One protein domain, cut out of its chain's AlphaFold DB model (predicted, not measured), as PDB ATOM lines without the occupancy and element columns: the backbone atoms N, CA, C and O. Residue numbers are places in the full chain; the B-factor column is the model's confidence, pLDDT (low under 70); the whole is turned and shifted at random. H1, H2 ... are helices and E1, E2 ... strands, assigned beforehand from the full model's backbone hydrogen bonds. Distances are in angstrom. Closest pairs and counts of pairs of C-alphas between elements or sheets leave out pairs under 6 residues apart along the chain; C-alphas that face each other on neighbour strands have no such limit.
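Overview. This is residues 11 to 146 of the 272 residues of an uncharacterized protein of Verrucomicrobiales bacterium (UniProt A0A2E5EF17). With little regular structure, two small antiparallel sheets come nearest at E3 and E6, 6.9 A between C-alphas 60 and 108, and spread as a loose V; residues 16 to 22 stick out. The printed part has 136 residues, 52 in nine named strands and one helix: mostly strand. It is compact, radius of gyration of the C-alphas 16.2 A, spanning 48 by 39 by 33 A.

Along the chain. E1 is residues 28 to 31, from C-alpha (27.477, -16.902, 13.723), H1 35 to 39, E2 50 to 53, E3 56 to 61, E4 73 to 77, E5 83 to 85, E6 105 to 108, E7 113 to 115, E8 118 to 126 and E9 137 to 145, 26.2 A long, to C-alpha (33.644, -36.479, -13.317).

Arrangement. E2 to E5 form a meander, each antiparallel to the one before; N 59 and O 75 are 2.8 A apart. E6 and E7 lie on one side of E8, E9 on the other; N 121 and O 142 are 2.8 A apart. H1 is on neither sheet.

Size, cuts and confidence. The printed part has no cut; pLDDT is under 70 at residues 20 to 24.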
ATOM      1  N   ALA A  11      30.252 -22.663  13.088       93.81
ATOM      2  CA  ALA A  11      30.138 -21.218  13.092       93.81
ATOM      3  C   ALA A  11      31.029 -20.595  12.012       93.81
ATOM      4  O   ALA A  11      32.080 -21.124  11.653       93.81
ATOM      5  N   ARG A  12      30.601 -19.442  11.511       90.75
ATOM      6  CA  ARG A  12      31.363 -18.570  10.626       90.75
ATOM      7  C   ARG A  12      31.779 -17.323  11.387       90.75
ATOM      8  O   ARG A  12      30.991 -16.747  12.132       90.75
ATOM      9  N   TYR A  13      32.978 -16.852  11.086       88.19
ATOM     10  CA  TYR A  13      33.459 -15.528  11.444       88.19
ATOM     11  C   TYR A  13      34.071 -14.878  10.199       88.19
ATOM     12  O   TYR A  13      34.659 -15.566   9.365       88.19
ATOM     13  N   ALA A  14      33.896 -13.566  10.042       86.00
ATOM     14  CA  ALA A  14      34.466 -12.814   8.931       86.00
ATOM     15  C   ALA A  14      35.009 -11.474   9.428       86.00
ATOM     16  O   ALA A  14      34.323 -10.735  10.138       86.00
ATOM     17  N   ASN A  15      36.236 -11.170   9.015       83.88
ATOM     18  CA  ASN A  15      36.938  -9.935   9.324       83.88
ATOM     19  C   ASN A  15      37.742  -9.503   8.090       83.88
ATOM     20  O   ASN A  15      38.204 -10.339   7.316       83.88
ATOM     21  N   ASN A  16      37.895  -8.192   7.909       86.00
ATOM     22  CA  ASN A  16      38.711  -7.611   6.845       86.00
ATOM     23  C   ASN A  16      40.216  -7.668   7.165       86.00
ATOM     24  O   ASN A  16      41.030  -7.326   6.312       86.00
ATOM     25  N   GLN A  17      40.584  -8.068   8.385       82.88
ATOM     26  CA  GLN A  17      41.957  -8.268   8.839       82.88
ATOM     27  C   GLN A  17      42.146  -9.711   9.318       82.88
ATOM     28  O   GLN A  17      41.263 -10.276   9.961       82.88
ATOM     29  N   LEU A  18      43.312 -10.296   9.025       76.44
ATOM     30  CA  LEU A  18      43.654 -11.658   9.450       76.44
ATOM     31  C   LEU A  18      44.055 -11.722  10.935       76.44
ATOM     32  O   LEU A  18      43.774 -12.708  11.606       76.44
ATOM     33  N   VAL A  19      44.710 -10.671  11.440       78.25
ATOM     34  CA  VAL A  19      45.205 -10.552  12.821       78.25
ATOM     35  C   VAL A  19      44.936  -9.131  13.324       78.25
ATOM     36  O   VAL A  19      45.055  -8.177  12.559       78.25
ATOM     37  N   GLY A  20      44.595  -8.973  14.606       67.25
ATOM     38  CA  GLY A  20      44.586  -7.665  15.281       67.25
ATOM     39  C   GLY A  20      43.397  -6.746  14.977       67.25
ATOM     40  O   GLY A  20      43.370  -5.616  15.455       67.25
ATOM     41  N   GLY A  21      42.398  -7.205  14.219       60.53
ATOM     42  CA  GLY A  21      41.117  -6.509  14.126       60.53
ATOM     43  C   GLY A  21      40.342  -6.678  15.432       60.53
ATOM     44  O   GLY A  21      40.151  -7.807  15.877       60.53
ATOM     45  N   GLY A  22      39.903  -5.576  16.045       59.34
ATOM     46  CA  GLY A  22      39.004  -5.623  17.199       59.34
ATOM     47  C   GLY A  22      37.766  -6.479  16.912       59.34
ATOM     48  O   GLY A  22      37.331  -6.587  15.765       59.34
ATOM     49  N   ASP A  23      37.229  -7.095  17.962       64.00
ATOM     50  CA  ASP A  23      36.195  -8.135  17.937       64.00
ATOM     51  C   ASP A  23      34.808  -7.584  17.541       64.00
ATOM     52  O   ASP A  23      33.869  -7.548  18.328       64.00
ATOM     53  N   GLN A  24      34.683  -7.048  16.323       61.88
ATOM     54  CA  GLN A  24      33.478  -6.323  15.906       61.88
ATOM     55  C   GLN A  24      32.323  -7.243  15.483       61.88
ATOM     56  O   GLN A  24      31.199  -6.766  15.360       61.88
ATOM     57  N   ASN A  25      32.566  -8.544  15.287       71.62
ATOM     58  CA  ASN A  25      31.548  -9.503  14.852       71.62
ATOM     59  C   ASN A  25      31.602 -10.785  15.687       71.62
ATOM     60  O   ASN A  25      32.562 -11.537  15.597       71.62
ATOM     61  N   ALA A  26      30.541 -11.107  16.424       82.81
ATOM     62  CA  ALA A  26      30.445 -12.413  17.070       82.81
ATOM     63  C   ALA A  26      30.368 -13.545  16.015       82.81
ATOM     64  O   ALA A  26      29.721 -13.361  14.975       82.81
ATOM     65  N   PRO A  27      30.974 -14.724  16.264       88.44
ATOM     66  CA  PRO A  27      30.768 -15.902  15.429       88.44
ATOM     67  C   PRO A  27      29.279 -16.238  15.278       88.44
ATOM     68  O   PRO A  27      28.514 -16.204  16.242       88.44
ATOM     69  N   GLN A  28      28.866 -16.589  14.062       90.88
ATOM     70  CA  GLN A  28      27.477 -16.902  13.723       90.88
ATOM     71  C   GLN A  28      27.352 -18.383  13.384       90.88
ATOM     72  O   GLN A  28      28.058 -18.866  12.501       90.88
ATOM     73  N   ASN A  29      26.450 -19.107  14.049       93.44
ATOM     74  CA  ASN A  29      26.153 -20.492  13.681       93.44
ATOM     75  C   ASN A  29      25.567 -20.537  12.264       93.44
ATOM     76  O   ASN A  29      24.604 -19.831  11.976       93.44
ATOM     77  N   ILE A  30      26.130 -21.387  11.410       95.25
ATOM     78  CA  ILE A  30      25.691 -21.574  10.020       95.25
ATOM     79  C   ILE A  30      25.150 -22.981   9.757       95.25
ATOM     80  O   ILE A  30      24.320 -23.157   8.870       95.25
ATOM     81  N   LEU A  31      25.568 -23.979  10.545       95.38
ATOM     82  CA  LEU A  31      25.041 -25.342  10.491       95.38
ATOM     83  C   LEU A  31      24.972 -25.943  11.895       95.38
ATOM     84  O   LEU A  31      25.917 -25.845  12.680       95.38
ATOM     85  N   ILE A  32      23.850 -26.596  12.189       94.06
ATOM     86  CA  ILE A  32      23.570 -27.268  13.460       94.06
ATOM     87  C   ILE A  32      23.056 -28.681  13.140       94.06
ATOM     88  O   ILE A  32      22.242 -28.809  12.217       94.06
ATOM     89  N   PRO A  33      23.516 -29.730  13.847       92.81
ATOM     90  CA  PRO A  33      22.965 -31.074  13.705       92.81
ATOM     91  C   PRO A  33      21.452 -31.081  13.955       92.81
ATOM     92  O   PRO A  33      20.962 -30.453  14.895       92.81
ATOM     93  N   GLY A  34      20.704 -31.753  13.083       90.06
ATOM     94  CA  GLY A  34      19.250 -31.866  13.159       90.06
ATOM     95  C   GLY A  34      18.785 -33.225  13.681       90.06
ATOM     96  O   GLY A  34      19.582 -34.118  13.959       90.06
ATOM     97  N   GLN A  35      17.465 -33.416  13.742       89.12
ATOM     98  CA  GLN A  35      16.851 -34.660  14.221       89.12
ATOM     99  C   GLN A  35      17.368 -35.909  13.484       89.12
ATOM    100  O   GLN A  35      17.738 -36.882  14.128       89.12
ATOM    101  N   ARG A  36      17.470 -35.858  12.148       88.94
ATOM    102  CA  ARG A  36      17.987 -36.975  11.330       88.94
ATOM    103  C   ARG A  36      19.430 -37.354  11.655       88.94
ATOM    104  O   ARG A  36      19.807 -38.510  11.501       88.94
ATOM    105  N   ASP A  37      20.241 -36.376  12.050       90.88
ATOM    106  CA  ASP A  37      21.625 -36.627  12.443       90.88
ATOM    107  C   ASP A  37      21.647 -37.340  13.799       90.88
ATOM    108  O   ASP A  37      22.353 -38.331  13.974       90.88
ATOM    109  N   ASN A  38      20.792 -36.896  14.725       88.44
ATOM    110  CA  ASN A  38      20.639 -37.503  16.042       88.44
ATOM    111  C   ASN A  38      20.106 -38.945  15.986       88.44
ATOM    112  O   ASN A  38      20.604 -39.804  16.704       88.44
ATOM    113  N   GLU A  39      19.154 -39.231  15.092       89.75
ATOM    114  CA  GLU A  39      18.621 -40.585  14.847       89.75
ATOM    115  C   GLU A  39      19.709 -41.596  14.454       89.75
ATOM    116  O   GLU A  39      19.552 -42.791  14.685       89.75
ATOM    117  N   LYS A  40      20.813 -41.117  13.869       88.38
ATOM    118  CA  LYS A  40      21.971 -41.928  13.474       88.38
ATOM    119  C   LYS A  40      23.199 -41.699  14.361       88.38
ATOM    120  O   LYS A  40      24.288 -42.112  13.982       88.38
ATOM    121  N   HIS A  41      23.043 -41.016  15.495       90.12
ATOM    122  CA  HIS A  41      24.121 -40.651  16.424       90.12
ATOM    123  C   HIS A  41      25.228 -39.740  15.853       90.12
ATOM    124  O   HIS A  41      26.252 -39.541  16.495       90.12
ATOM    125  N   PHE A  42      25.007 -39.094  14.704       92.06
ATOM    126  CA  PHE A  42      25.898 -38.070  14.138       92.06
ATOM    127  C   PHE A  42      25.535 -36.663  14.638       92.06
ATOM    128  O   PHE A  42      25.465 -35.700  13.877       92.06
ATOM    129  N   ASN A  43      25.262 -36.518  15.934       89.38
ATOM    130  CA  ASN A  43      24.764 -35.285  16.555       89.38
ATOM    131  C   ASN A  43      25.836 -34.186  16.740       89.38
ATOM    132  O   ASN A  43      25.611 -33.211  17.464       89.38
ATOM    133  N   LEU A  44      26.990 -34.316  16.076       93.88
ATOM    134  CA  LEU A  44      28.127 -33.402  16.118       93.88
ATOM    135  C   LEU A  44      28.652 -33.147  14.700       93.88
ATOM    136  O   LEU A  44      28.689 -34.054  13.873       93.88
ATOM    137  N   PHE A  45      29.143 -31.937  14.440       95.50
ATOM    138  CA  PHE A  45      29.999 -31.661  13.283       95.50
ATOM    139  C   PHE A  45      31.447 -31.468  13.733       95.50
ATOM    140  O   PHE A  45      31.709 -30.694  14.657       95.50
ATOM    141  N   TYR A  46      32.380 -32.180  13.103       95.50
ATOM    142  CA  TYR A  46      33.813 -32.056  13.375       95.50
ATOM    143  C   TYR A  46      34.404 -30.802  12.720       95.50
ATOM    144  O   TYR A  46      35.152 -30.058  13.353       95.50
ATOM    145  N   GLY A  47      33.979 -30.521  11.490       96.06
ATOM    146  CA  GLY A  47      34.460 -29.410  10.687       96.06
ATOM    147  C   GLY A  47      33.703 -29.275   9.369       96.06
ATOM    148  O   GLY A  47      32.768 -30.022   9.073       96.06
ATOM    149  N   ILE A  48      34.082 -28.257   8.597       97.56
ATOM    150  CA  ILE A  48      33.638 -28.068   7.212       97.56
ATOM    151  C   ILE A  48      34.711 -27.327   6.410       97.56
ATOM    152  O   ILE A  48      34.645 -26.109   6.241       97.56
ATOM    153  N   PRO A  49      35.744 -28.009   5.904       97.31
ATOM    154  CA  PRO A  49      36.616 -27.423   4.898       97.31
ATOM    155  C   PRO A  49      35.797 -26.909   3.701       97.31
ATOM    156  O   PRO A  49      34.924 -27.604   3.179       97.31
ATOM    157  N   VAL A  50      36.067 -25.678   3.253       97.19
ATOM    158  CA  VAL A  50      35.281 -25.013   2.199       97.19
ATOM    159  C   VAL A  50      36.146 -24.648   1.001       97.19
ATOM    160  O   VAL A  50      37.247 -24.120   1.147       97.19
ATOM    161  N   ARG A  51      35.589 -24.821  -0.200       96.75
ATOM    162  CA  ARG A  51      36.101 -24.223  -1.436       96.75
ATOM    163  C   ARG A  51      35.043 -23.386  -2.137       96.75
ATOM    164  O   ARG A  51      33.939 -23.853  -2.391       96.75
ATOM    165  N   LEU A  52      35.415 -22.173  -2.546       96.00
ATOM    166  CA  LEU A  52      34.629 -21.381  -3.491       96.00
ATOM    167  C   LEU A  52      34.952 -21.821  -4.925       96.00
ATOM    168  O   LEU A  52      36.097 -21.739  -5.373       96.00
ATOM    169  N   HIS A  53      33.939 -22.269  -5.661       94.12
ATOM    170  CA  HIS A  53      34.061 -22.654  -7.062       94.12
ATOM    171  C   HIS A  53      32.836 -22.179  -7.846       94.12
ATOM    172  O   HIS A  53      31.701 -22.443  -7.462       94.12
ATOM    173  N   SER A  54      33.055 -21.440  -8.939       89.56
ATOM    174  CA  SER A  54      31.987 -20.949  -9.831       89.56
ATOM    175  C   SER A  54      30.837 -20.217  -9.112       89.56
ATOM    176  O   SER A  54      29.671 -20.341  -9.480       89.56
ATOM    177  N   GLY A  55      31.167 -19.436  -8.075       91.19
ATOM    178  CA  GLY A  55      30.191 -18.659  -7.297       91.19
ATOM    179  C   GLY A  55      29.370 -19.477  -6.292       91.19
ATOM    180  O   GLY A  55      28.347 -18.990  -5.813       91.19
ATOM    181  N   VAL A  56      29.792 -20.705  -5.988       94.56
ATOM    182  CA  VAL A  56      29.200 -21.570  -4.963       94.56
ATOM    183  C   VAL A  56      30.295 -21.990  -3.984       94.56
ATOM    184  O   VAL A  56      31.375 -22.419  -4.390       94.56
ATOM    185  N   TYR A  57      30.027 -21.849  -2.693       97.25
ATOM    186  CA  TYR A  57      30.811 -22.465  -1.634       97.25
ATOM    187  C   TYR A  57      30.415 -23.936  -1.535       97.25
ATOM    188  O   TYR A  57      29.264 -24.248  -1.243       97.25
ATOM    189  N   PHE A  58      31.371 -24.823  -1.784       97.69
ATOM    190  CA  PHE A  58      31.267 -26.255  -1.542       97.69
ATOM    191  C   PHE A  58      31.956 -26.545  -0.215       97.69
ATOM    192  O   PHE A  58      33.169 -26.367  -0.089       97.69
ATOM    193  N   GLY A  59      31.170 -26.932   0.776       97.94
ATOM    194  CA  GLY A  59      31.627 -27.323   2.097       97.94
ATOM    195  C   GLY A  59      31.611 -28.833   2.216       97.94
ATOM    196  O   GLY A  59      30.598 -29.478   1.950       97.94
ATOM    197  N   PHE A  60      32.752 -29.384   2.589       98.12
ATOM    198  CA  PHE A  60      32.927 -30.799   2.864       98.12
ATOM    199  C   PHE A  60      32.652 -30.970   4.354       98.12
ATOM    200  O   PHE A  60      33.548 -30.854   5.174       98.12
ATOM    201  N   LEU A  61      31.373 -31.068   4.705       98.19
ATOM    202  CA  LEU A  61      30.919 -31.128   6.091       98.19
ATOM    203  C   LEU A  61      31.282 -32.490   6.679       98.19
ATOM    204  O   LEU A  61      31.164 -33.501   5.994       98.19
ATOM    205  N   GLU A  62      31.689 -32.511   7.942       97.75
ATOM    206  CA  GLU A  62      32.191 -33.713   8.610       97.75
ATOM    207  C   GLU A  62      31.257 -34.125   9.765       97.75
ATOM    208  O   GLU A  62      31.509 -33.755  10.920       97.75
ATOM    209  N   PRO A  63      30.136 -34.831   9.499       96.50
ATOM    210  CA  PRO A  63      29.321 -35.433  10.546       96.50
ATOM    211  C   PRO A  63      30.125 -36.407  11.398       96.50
ATOM    212  O   PRO A  63      30.869 -37.238  10.883       96.50
ATOM    213  N   PHE A  64      29.936 -36.315  12.708       94.56
ATOM    214  CA  PHE A  64      30.733 -37.022  13.699       94.56
ATOM    215  C   PHE A  64      29.844 -37.734  14.717       94.56
ATOM    216  O   PHE A  64      29.014 -37.105  15.379       94.56
ATOM    217  N   CYS A  65      30.049 -39.043  14.852       92.81
ATOM    218  CA  CYS A  65      29.587 -39.822  15.994       92.81
ATOM    219  C   CYS A  65      30.675 -39.770  17.070       92.81
ATOM    220  O   CYS A  65      31.819 -40.126  16.796       92.81
ATOM    221  N   MET A  66      30.356 -39.278  18.272       90.38
ATOM    222  CA  MET A  66      31.367 -38.981  19.297       90.38
ATOM    223  C   MET A  66      32.315 -40.166  19.538       90.38
ATOM    224  O   MET A  66      31.884 -41.223  19.984       90.38
ATOM    225  N   ASN A  67      33.615 -39.927  19.336       89.56
ATOM    226  CA  ASN A  67      34.718 -40.885  19.492       89.56
ATOM    227  C   ASN A  67      34.684 -42.094  18.547       89.56
ATOM    228  O   ASN A  67      35.435 -43.044  18.757       89.56
ATOM    229  N   ASP A  68      33.874 -42.029  17.502       92.06
ATOM    230  CA  ASP A  68      33.598 -43.145  16.613       92.06
ATOM    231  C   ASP A  68      33.742 -42.681  15.148       92.06
ATOM    232  O   ASP A  68      34.703 -41.982  14.814       92.06
ATOM    233  N   PHE A  69      32.788 -43.027  14.290       94.75
ATOM    234  CA  PHE A  69      32.753 -42.685  12.873       94.75
ATOM    235  C   PHE A  69      32.773 -41.182  12.549       94.75
ATOM    236  O   PHE A  69      32.036 -40.376  13.133       94.75
ATOM    237  N   ILE A  70      33.523 -40.829  11.500       95.94
ATOM    238  CA  ILE A  70      33.428 -39.538  10.800       95.94
ATOM    239  C   ILE A  70      33.453 -39.786   9.300       95.94
ATOM    240  O   ILE A  70      34.360 -40.438   8.794       95.94
ATOM    241  N   TYR A  71      32.511 -39.190   8.578       96.88
ATOM    242  CA  TYR A  71      32.538 -39.153   7.118       96.88
ATOM    243  C   TYR A  71      32.452 -37.721   6.620       96.88
ATOM    244  O   TYR A  71      32.112 -36.804   7.359       96.88
ATOM    245  N   THR A  72      32.716 -37.537   5.330       97.56
ATOM    246  CA  THR A  72      32.454 -36.270   4.651       97.56
ATOM    247  C   THR A  72      31.128 -36.329   3.903       97.56
ATOM    248  O   THR A  72      30.876 -37.286   3.177       97.56
ATOM    249  N   GLU A  73      30.306 -35.291   4.001       96.25
ATOM    250  CA  GLU A  73      29.136 -35.056   3.150       96.25
ATOM    251  C   GLU A  73      29.216 -33.683   2.476       96.25
ATOM    252  O   GLU A  73      29.953 -32.792   2.902       96.25
ATOM    253  N   LEU A  74      28.420 -33.483   1.425       96.62
ATOM    254  CA  LEU A  74      28.392 -32.205   0.726       96.62
ATOM    255  C   LEU A  74      27.347 -31.245   1.315       96.62
ATOM    256  O   LEU A  74      26.150 -31.544   1.361       96.62
ATOM    257  N   ALA A  75      27.800 -30.045   1.673       97.44
ATOM    258  CA  ALA A  75      26.968 -28.884   1.956       97.44
ATOM    259  C   ALA A  75      27.319 -27.746   0.988       97.44
ATOM    260  O   ALA A  75      28.479 -27.566   0.621       97.44
ATOM    261  N   ILE A  76      26.331 -26.964   0.560       97.12
ATOM    262  CA  ILE A  76      26.535 -25.874  -0.400       97.12
ATOM    263  C   ILE A  76      25.937 -24.558   0.086       97.12
ATOM    264  O   ILE A  76      24.887 -24.532   0.732       97.12
ATOM    265  N   SER A  77      26.576 -23.452  -0.279       97.12
ATOM    266  CA  SER A  77      26.078 -22.101  -0.030       97.12
ATOM    267  C   SER A  77      26.433 -21.163  -1.183       97.12
ATOM    268  O   SER A  77      27.439 -21.352  -1.863       97.12
ATOM    269  N   ARG A  78      25.620 -20.129  -1.425       94.94
ATOM    270  CA  ARG A  78      25.931 -19.063  -2.401       94.94
ATOM    271  C   ARG A  78      26.393 -17.759  -1.748       94.94
ATOM    272  O   ARG A  78      26.934 -16.904  -2.439       94.94
ATOM    273  N   ASP A  79      26.204 -17.614  -0.441       94.62
ATOM    274  CA  ASP A  79      26.523 -16.403   0.328       94.62
ATOM    275  C   ASP A  79      27.475 -16.670   1.509       94.62
ATOM    276  O   ASP A  79      27.956 -15.736   2.145       94.62
ATOM    277  N   GLY A  80      27.779 -17.941   1.791       94.00
ATOM    278  CA  GLY A  80      28.588 -18.371   2.930       94.00
ATOM    279  C   GLY A  80      27.858 -18.287   4.275       94.00
ATOM    280  O   GLY A  80      28.453 -18.617   5.298       94.00
ATOM    281  N   LEU A  81      26.590 -17.869   4.284       93.44
ATOM    282  CA  LEU A  81      25.744 -17.696   5.466       93.44
ATOM    283  C   LEU A  81      24.678 -18.788   5.535       93.44
ATOM    284  O   LEU A  81      24.535 -19.459   6.551       93.44
ATOM    285  N   ASN A  82      23.963 -18.985   4.431       95.94
ATOM    286  CA  ASN A  82      22.872 -19.936   4.310       95.94
ATOM    287  C   ASN A  82      23.388 -21.199   3.625       95.94
ATOM    288  O   ASN A  82      23.735 -21.182   2.438       95.94
ATOM    289  N   TRP A  83      23.455 -22.292   4.381       97.38
ATOM    290  CA  TRP A  83      24.009 -23.564   3.930       97.38
ATOM    291  C   TRP A  83      22.921 -24.620   3.778       97.38
ATOM    292  O   TRP A  83      22.058 -24.776   4.638       97.38
ATOM    293  N   ASN A  84      22.985 -25.375   2.683       95.88
ATOM    294  CA  ASN A  84      22.058 -26.456   2.380       95.88
ATOM    295  C   ASN A  84      22.815 -27.778   2.270       95.88
ATOM    296  O   ASN A  84      23.830 -27.862   1.582       95.88
ATOM    297  N   ARG A  85      22.290 -28.815   2.923       94.88
ATOM    298  CA  ARG A  85      22.762 -30.205   2.827       94.88
ATOM    299  C   ARG A  85      21.788 -31.002   1.964       94.88
ATOM    300  O   ARG A  85      20.576 -30.789   2.061       94.88
ATOM    301  N   PHE A  86      22.283 -31.965   1.189       91.56
ATOM    302  CA  PHE A  86      21.412 -32.851   0.407       91.56
ATOM    303  C   PHE A  86      20.478 -33.651   1.324       91.56
ATOM    304  O   PHE A  86      20.961 -34.191   2.319       91.56
ATOM    305  N   PRO A  87      19.164 -33.764   1.039       89.38
ATOM    306  CA  PRO A  87      18.197 -34.399   1.944       89.38
ATOM    307  C   PRO A  87      18.581 -35.808   2.411       89.38
ATOM    308  O   PRO A  87      18.285 -36.175   3.547       89.38
ATOM    309  N   GLU A  88      19.256 -36.566   1.549       88.06
ATOM    310  CA  GLU A  88      19.662 -37.953   1.790       88.06
ATOM    311  C   GLU A  88      20.886 -38.093   2.709       88.06
ATOM    312  O   GLU A  88      21.123 -39.190   3.206       88.06
ATOM    313  N   ARG A  89      21.644 -37.009   2.959       91.12
ATOM    314  CA  ARG A  89      22.882 -37.024   3.774       91.12
ATOM    315  C   ARG A  89      23.862 -38.120   3.336       91.12
ATOM    316  O   ARG A  89      24.428 -38.839   4.155       91.12
ATOM    317  N   LYS A  90      23.996 -38.297   2.018       93.19
ATOM    318  CA  LYS A  90      24.918 -39.276   1.437       93.19
ATOM    319  C   LYS A  90      26.355 -38.899   1.769       93.19
ATOM    320  O   LYS A  90      26.718 -37.721   1.690       93.19
ATOM    321  N   LYS A  91      27.163 -39.912   2.082       95.88
ATOM    322  CA  LYS A  91      28.606 -39.740   2.196       95.88
ATOM    323  C   LYS A  91      29.155 -39.368   0.822       95.88
ATOM    324  O   LYS A  91      28.709 -39.880  -0.202       95.88
ATOM    325  N   LEU A  92      30.100 -38.441   0.803       96.50
ATOM    326  CA  LEU A  92      30.801 -38.033  -0.406       96.50
ATOM    327  C   LEU A  92      31.739 -39.142  -0.896       96.50
ATOM    328  O   LEU A  92      31.887 -39.343  -2.098       96.50
ATOM    329  N   ILE A  93      32.363 -39.837   0.055       97.06
ATOM    330  CA  ILE A  93      33.207 -41.012  -0.138       97.06
ATOM    331  C   ILE A  93      32.698 -42.041   0.871       97.06
ATOM    332  O   ILE A  93      32.545 -41.715   2.051       97.06
ATOM    333  N   GLU A  94      32.353 -43.238   0.399       96.62
ATOM    334  CA  GLU A  94      31.966 -44.332   1.291       96.62
ATOM    335  C   GLU A  94      33.177 -44.845   2.063       96.62
ATOM    336  O   GLU A  94      34.310 -44.717   1.605       96.62
ATOM    337  N   TYR A  95      32.919 -45.438   3.223       96.69
ATOM    338  CA  TYR A  95      33.958 -46.157   3.943       96.69
ATOM    339  C   TYR A  95      34.470 -47.332   3.117       96.69
ATOM    340  O   TYR A  95      33.726 -47.918   2.318       96.69
ATOM    341  N   GLY A  96      35.730 -47.677   3.349       96.00
ATOM    342  CA  GLY A  96      36.280 -48.942   2.906       96.00
ATOM    343  C   GLY A  96      35.527 -50.137   3.503       96.00
ATOM    344  O   GLY A  96      34.649 -50.004   4.361       96.00
ATOM    345  N   ALA A  97      35.851 -51.333   3.017       96.38
ATOM    346  CA  ALA A  97      35.360 -52.558   3.641       96.38
ATOM    347  C   ALA A  97      35.947 -52.708   5.057       96.38
ATOM    348  O   ALA A  97      37.033 -52.207   5.321       96.38
ATOM    349  N   ASP A  98      35.262 -53.429   5.939       94.88
ATOM    350  CA  ASP A  98      35.732 -53.690   7.305       94.88
ATOM    351  C   ASP A  98      37.176 -54.239   7.331       94.88
ATOM    352  O   ASP A  98      37.519 -55.151   6.567       94.88
ATOM    353  N   GLY A  99      38.025 -53.653   8.176       92.56
ATOM    354  CA  GLY A  99      39.452 -53.951   8.301       92.56
ATOM    355  C   GLY A  99      40.345 -53.296   7.242       92.56
ATOM    356  O   GLY A  99      41.527 -53.641   7.145       92.56
ATOM    357  N   THR A 100      39.810 -52.399   6.409       96.38
ATOM    358  CA  THR A 100      40.613 -51.625   5.450       96.38
ATOM    359  C   THR A 100      41.019 -50.274   6.025       96.38
ATOM    360  O   THR A 100      40.500 -49.807   7.025       96.38
ATOM    361  N   TRP A 101      41.997 -49.631   5.396       96.25
ATOM    362  CA  TRP A 101      42.666 -48.456   5.951       96.25
ATOM    363  C   TRP A 101      41.781 -47.196   6.091       96.25
ATOM    364  O   TRP A 101      42.237 -46.207   6.660       96.25
ATOM    365  N   ASP A 102      40.569 -47.193   5.532       96.50
ATOM    366  CA  ASP A 102      39.611 -46.083   5.506       96.50
ATOM    367  C   ASP A 102      38.173 -46.516   5.858       96.50
ATOM    368  O   ASP A 102      37.195 -45.965   5.341       96.50
ATOM    369  N   ASP A 103      38.029 -47.512   6.729       94.38
ATOM    370  CA  ASP A 103      36.749 -48.133   7.084       94.38
ATOM    371  C   ASP A 103      35.931 -47.383   8.157       94.38
ATOM    372  O   ASP A 103      34.718 -47.587   8.250       94.38
ATOM    373  N   GLU A 104      36.542 -46.459   8.908       92.12
ATOM    374  CA  GLU A 104      35.846 -45.795  10.023       92.12
ATOM    375  C   GLU A 104      35.890 -44.258  10.031       92.12
ATOM    376  O   GLU A 104      34.920 -43.595  10.415       92.12
ATOM    377  N   THR A 105      37.006 -43.649   9.621       95.75
ATOM    378  CA  THR A 105      37.168 -42.183   9.603       95.75
ATOM    379  C   THR A 105      37.640 -41.725   8.233       95.75
ATOM    380  O   THR A 105      38.729 -42.106   7.816       95.75
ATOM    381  N   ILE A 106      36.887 -40.837   7.578       96.94
ATOM    382  CA  ILE A 106      37.259 -40.212   6.301       96.94
ATOM    383  C   ILE A 106      37.129 -38.687   6.369       96.94
ATOM    384  O   ILE A 106      36.056 -38.142   6.641       96.94
ATOM    385  N   PHE A 107      38.209 -37.998   5.991       97.50
ATOM    386  CA  PHE A 107      38.242 -36.554   5.752       97.50
ATOM    387  C   PHE A 107      38.613 -36.267   4.297       97.50
ATOM    388  O   PHE A 107      39.772 -36.416   3.899       97.50
ATOM    389  N   ALA A 108      37.647 -35.838   3.485       97.94
ATOM    390  CA  ALA A 108      37.918 -35.446   2.108       97.94
ATOM    391  C   ALA A 108      38.404 -33.993   2.021       97.94
ATOM    392  O   ALA A 108      37.926 -33.105   2.725       97.94
ATOM    393  N   SER A 109      39.332 -33.723   1.101       96.69
ATOM    394  CA  SER A 109      39.799 -32.362   0.845       96.69
ATOM    395  C   SER A 109      38.930 -31.656  -0.203       96.69
ATOM    396  O   SER A 109      38.808 -32.152  -1.328       96.69
ATOM    397  N   PRO A 110      38.407 -30.442   0.061       95.69
ATOM    398  CA  PRO A 110      37.702 -29.652  -0.949       95.69
ATOM    399  C   PRO A 110      38.669 -29.074  -1.999       95.69
ATOM    400  O   PRO A 110      38.248 -28.474  -2.989       95.69
ATOM    401  N   SER A 111      39.980 -29.269  -1.847       95.44
ATOM    402  CA  SER A 111      41.018 -28.821  -2.782       95.44
ATOM    403  C   SER A 111      41.186 -29.760  -3.983       95.44
ATOM    404  O   SER A 111      42.303 -30.043  -4.406       95.44
ATOM    405  N   TRP A 112      40.079 -30.235  -4.567       96.69
ATOM    406  CA  TRP A 112      40.115 -31.121  -5.732       96.69
ATOM    407  C   TRP A 112      40.938 -30.561  -6.904       96.69
ATOM    408  O   TRP A 112      40.884 -29.371  -7.241       96.69
ATOM    409  N   VAL A 113      41.672 -31.435  -7.578       97.44
ATOM    410  CA  VAL A 113      42.517 -31.084  -8.721       97.44
ATOM    411  C   VAL A 113      41.785 -31.442 -10.007       97.44
ATOM    412  O   VAL A 113      41.222 -32.526 -10.126       97.44
ATOM    413  N   LYS A 114      41.776 -30.535 -10.989       96.56
ATOM    414  CA  LYS A 114      41.255 -30.855 -12.323       96.56
ATOM    415  C   LYS A 114      42.289 -31.688 -13.077       96.56
ATOM    416  O   LYS A 114      43.379 -31.188 -13.347       96.56
ATOM    417  N   VAL A 115      41.914 -32.898 -13.478       97.69
ATOM    418  CA  VAL A 115      42.740 -33.794 -14.297       97.69
ATOM    419  C   VAL A 115      41.909 -34.229 -15.501       97.69
ATOM    420  O   VAL A 115      40.995 -35.036 -15.380       97.69
ATOM    421  N   GLY A 116      42.169 -33.625 -16.664       96.31
ATOM    422  CA  GLY A 116      41.329 -33.818 -17.850       96.31
ATOM    423  C   GLY A 116      39.863 -33.448 -17.584       96.31
ATOM    424  O   GLY A 116      39.565 -32.312 -17.195       96.31
ATOM    425  N   GLU A 117      38.976 -34.424 -17.773       95.94
ATOM    426  CA  GLU A 117      37.527 -34.322 -17.549       95.94
ATOM    427  C   GLU A 117      37.087 -34.838 -16.166       95.94
ATOM    428  O   GLU A 117      35.895 -35.000 -15.905       95.94
ATOM    429  N   GLU A 118      38.038 -35.042 -15.255       97.75
ATOM    430  CA  GLU A 118      37.808 -35.467 -13.878       97.75
ATOM    431  C   GLU A 118      38.217 -34.387 -12.870       97.75
ATOM    432  O   GLU A 118      39.050 -33.506 -13.125       97.75
ATOM    433  N   TRP A 119      37.640 -34.495 -11.679       97.81
ATOM    434  CA  TRP A 119      38.146 -33.918 -10.449       97.81
ATOM    435  C   TRP A 119      38.682 -35.027  -9.556       97.81
ATOM    436  O   TRP A 119      38.015 -36.025  -9.295       97.81
ATOM    437  N   TRP A 120      39.910 -34.833  -9.102       98.50
ATOM    438  CA  TRP A 120      40.616 -35.725  -8.200       98.50
ATOM    439  C   TRP A 120      40.553 -35.141  -6.796       98.50
ATOM    440  O   TRP A 120      41.001 -34.016  -6.573       98.50
ATOM    441  N   ILE A 121      39.968 -35.889  -5.869       98.44
ATOM    442  CA  ILE A 121      39.757 -35.522  -4.473       98.44
ATOM    443  C   ILE A 121      40.677 -36.404  -3.639       98.44
ATOM    444  O   ILE A 121      40.449 -37.605  -3.506       98.44
ATOM    445  N   TYR A 122      41.724 -35.805  -3.085       98.19
ATOM    446  CA  TYR A 122      42.538 -36.478  -2.082       98.19
ATOM    447  C   TYR A 122      41.799 -36.455  -0.748       98.19
ATOM    448  O   TYR A 122      41.199 -35.438  -0.383       98.19
ATOM    449  N   TYR A 123      41.836 -37.570  -0.036       98.38
ATOM    450  CA  TYR A 123      41.210 -37.709   1.271       98.38
ATOM    451  C   TYR A 123      42.135 -38.465   2.211       98.38
ATOM    452  O   TYR A 123      42.962 -39.256   1.763       98.38
ATOM    453  N   SER A 124      41.992 -38.211   3.504       97.56
ATOM    454  CA  SER A 124      42.652 -38.997   4.537       97.56
ATOM    455  C   SER A 124      41.667 -40.006   5.113       97.56
ATOM    456  O   SER A 124      40.492 -39.674   5.297       97.56
ATOM    457  N   GLY A 125      42.155 -41.206   5.404       97.38
ATOM    458  CA  GLY A 125      41.389 -42.313   5.973       97.38
ATOM    459  C   GLY A 125      42.138 -42.965   7.132       97.38
ATOM    460  O   GLY A 125      43.370 -42.901   7.156       97.38
ATOM    461  N   TRP A 126      41.399 -43.533   8.088       96.81
ATOM    462  CA  TRP A 126      41.951 -44.323   9.193       96.81
ATOM    463  C   TRP A 126      41.196 -45.639   9.379       96.81
ATOM    464  O   TRP A 126      39.973 -45.656   9.232       96.81
ATOM    465  N   ASP A 127      41.945 -46.660   9.801       94.19
ATOM    466  CA  ASP A 127      41.520 -48.038  10.104       94.19
ATOM    467  C   ASP A 127      40.887 -48.208  11.496       94.19
ATOM    468  O   ASP A 127      40.989 -49.264  12.124       94.19
ATOM    469  N   GLY A 128      40.333 -47.131  12.053       92.06
ATOM    470  CA  GLY A 128      39.752 -47.205  13.381       92.06
ATOM    471  C   GLY A 128      39.091 -45.926  13.893       92.06
ATOM    472  O   GLY A 128      39.258 -44.832  13.314       92.06
ATOM    473  N   PRO A 129      38.387 -46.040  15.034       90.69
ATOM    474  CA  PRO A 129      37.435 -45.027  15.462       90.69
ATOM    475  C   PRO A 129      38.144 -43.745  15.867       90.69
ATOM    476  O   PRO A 129      39.279 -43.772  16.357       90.69
ATOM    477  N   HIS A 130      37.475 -42.597  15.740       90.06
ATOM    478  CA  HIS A 130      38.090 -41.301  16.031       90.06
ATOM    479  C   HIS A 130      38.655 -41.183  17.455       90.06
ATOM    480  O   HIS A 130      39.644 -40.484  17.671       90.06
ATOM    481  N   GLY A 131      38.041 -41.859  18.428       88.38
ATOM    482  CA  GLY A 131      38.471 -41.850  19.824       88.38
ATOM    483  C   GLY A 131      39.642 -42.777  20.143       88.38
ATOM    484  O   GLY A 131      40.096 -42.785  21.288       88.38
ATOM    485  N   THR A 132      40.126 -43.565  19.180       88.25
ATOM    486  CA  THR A 132      41.221 -44.506  19.425       88.25
ATOM    487  C   THR A 132      42.587 -43.826  19.279       88.25
ATOM    488  O   THR A 132      42.848 -43.135  18.293       88.25
ATOM    489  N   PRO A 133      43.490 -43.992  20.265       83.44
ATOM    490  CA  PRO A 133      44.798 -43.339  20.242       83.44
ATOM    491  C   PRO A 133      45.779 -43.986  19.257       83.44
ATOM    492  O   PRO A 133      46.742 -43.339  18.850       83.44
ATOM    493  N   ILE A 134      45.557 -45.252  18.891       87.94
ATOM    494  CA  ILE A 134      46.404 -46.015  17.972       87.94
ATOM    495  C   ILE A 134      45.534 -46.443  16.796       87.94
ATOM    496  O   ILE A 134      44.672 -47.299  16.951       87.94
ATOM    497  N   ARG A 135      45.788 -45.824  15.647       92.19
ATOM    498  CA  ARG A 135      45.168 -46.111  14.351       92.19
ATOM    499  C   ARG A 135      46.112 -45.664  13.243       92.19
ATOM    500  O   ARG A 135      46.815 -44.657  13.403       92.19
ATOM    501  N   ALA A 136      46.162 -46.399  12.146       93.62
ATOM    502  CA  ALA A 136      46.962 -46.061  10.984       93.62
ATOM    503  C   ALA A 136      46.176 -45.114  10.073       93.62
ATOM    504  O   ALA A 136      45.030 -45.370   9.728       93.62
ATOM    505  N   GLY A 137      46.801 -43.999   9.691       93.94
ATOM    506  CA  GLY A 137      46.230 -43.044   8.745       93.94
ATOM    507  C   GLY A 137      46.924 -43.120   7.391       93.94
ATOM    508  O   GLY A 137      48.156 -43.179   7.337       93.94
ATOM    509  N   THR A 138      46.162 -43.067   6.301       96.88
ATOM    510  CA  THR A 138      46.711 -43.005   4.934       96.88
ATOM    511  C   THR A 138      45.984 -41.964   4.077       96.88
ATOM    512  O   THR A 138      45.007 -41.356   4.520       96.88
ATOM    513  N   ILE A 139      46.499 -41.706   2.871       97.75
ATOM    514  CA  ILE A 139      45.896 -40.794   1.896       97.75
ATOM    515  C   ILE A 139      45.384 -41.606   0.709       97.75
ATOM    516  O   ILE A 139      46.158 -42.277   0.026       97.75
ATOM    517  N   GLY A 140      44.095 -41.466   0.421       97.88
ATOM    518  CA  GLY A 140      43.452 -42.019  -0.761       97.88
ATOM    519  C   GLY A 140      43.172 -40.969  -1.828       97.88
ATOM    520  O   GLY A 140      43.311 -39.757  -1.629       97.88
ATOM    521  N   LEU A 141      42.738 -41.464  -2.984       98.00
ATOM    522  CA  LEU A 141      42.310 -40.664  -4.122       98.00
ATOM    523  C   LEU A 141      40.925 -41.125  -4.576       98.00
ATOM    524  O   LEU A 141      40.777 -42.212  -5.129       98.00
ATOM    525  N   ALA A 142      39.932 -40.256  -4.419       97.94
ATOM    526  CA  ALA A 142      38.635 -40.399  -5.058       97.94
ATOM    527  C   ALA A 142      38.616 -39.604  -6.370       97.94
ATOM    528  O   ALA A 142      39.116 -38.480  -6.451       97.94
ATOM    529  N   LYS A 143      38.027 -40.182  -7.416       97.94
ATOM    530  CA  LYS A 143      37.859 -39.527  -8.716       97.94
ATOM    531  C   LYS A 143      36.383 -39.352  -8.996       97.94
ATOM    532  O   LYS A 143      35.594 -40.274  -8.813       97.94
ATOM    533  N   ILE A 144      36.019 -38.173  -9.469       96.75
ATOM    534  CA  ILE A 144      34.670 -37.876  -9.931       96.75
ATOM    535  C   ILE A 144      34.759 -37.174 -11.275       96.75
ATOM    536  O   ILE A 144      35.731 -36.471 -11.555       96.75
ATOM    537  N   ARG A 145      33.738 -37.314 -12.119       96.38
ATOM    538  CA  ARG A 145      33.644 -36.479 -13.317       96.38
ATOM    539  C   ARG A 145      33.679 -34.995 -12.928       96.38
ATOM    540  O   ARG A 145      33.136 -34.596 -11.894       96.38
ATOM    541  N   LYS A 146      34.278 -34.157 -13.771       95.69
ATOM    542  CA  LYS A 146      34.273 -32.702 -13.588       95.69
ATOM    543  C   LYS A 146      32.836 -32.207 -13.417       95.69
ATOM    544  O   LYS A 146      31.966 -32.574 -14.204       95.69
TER     545      LYS A 146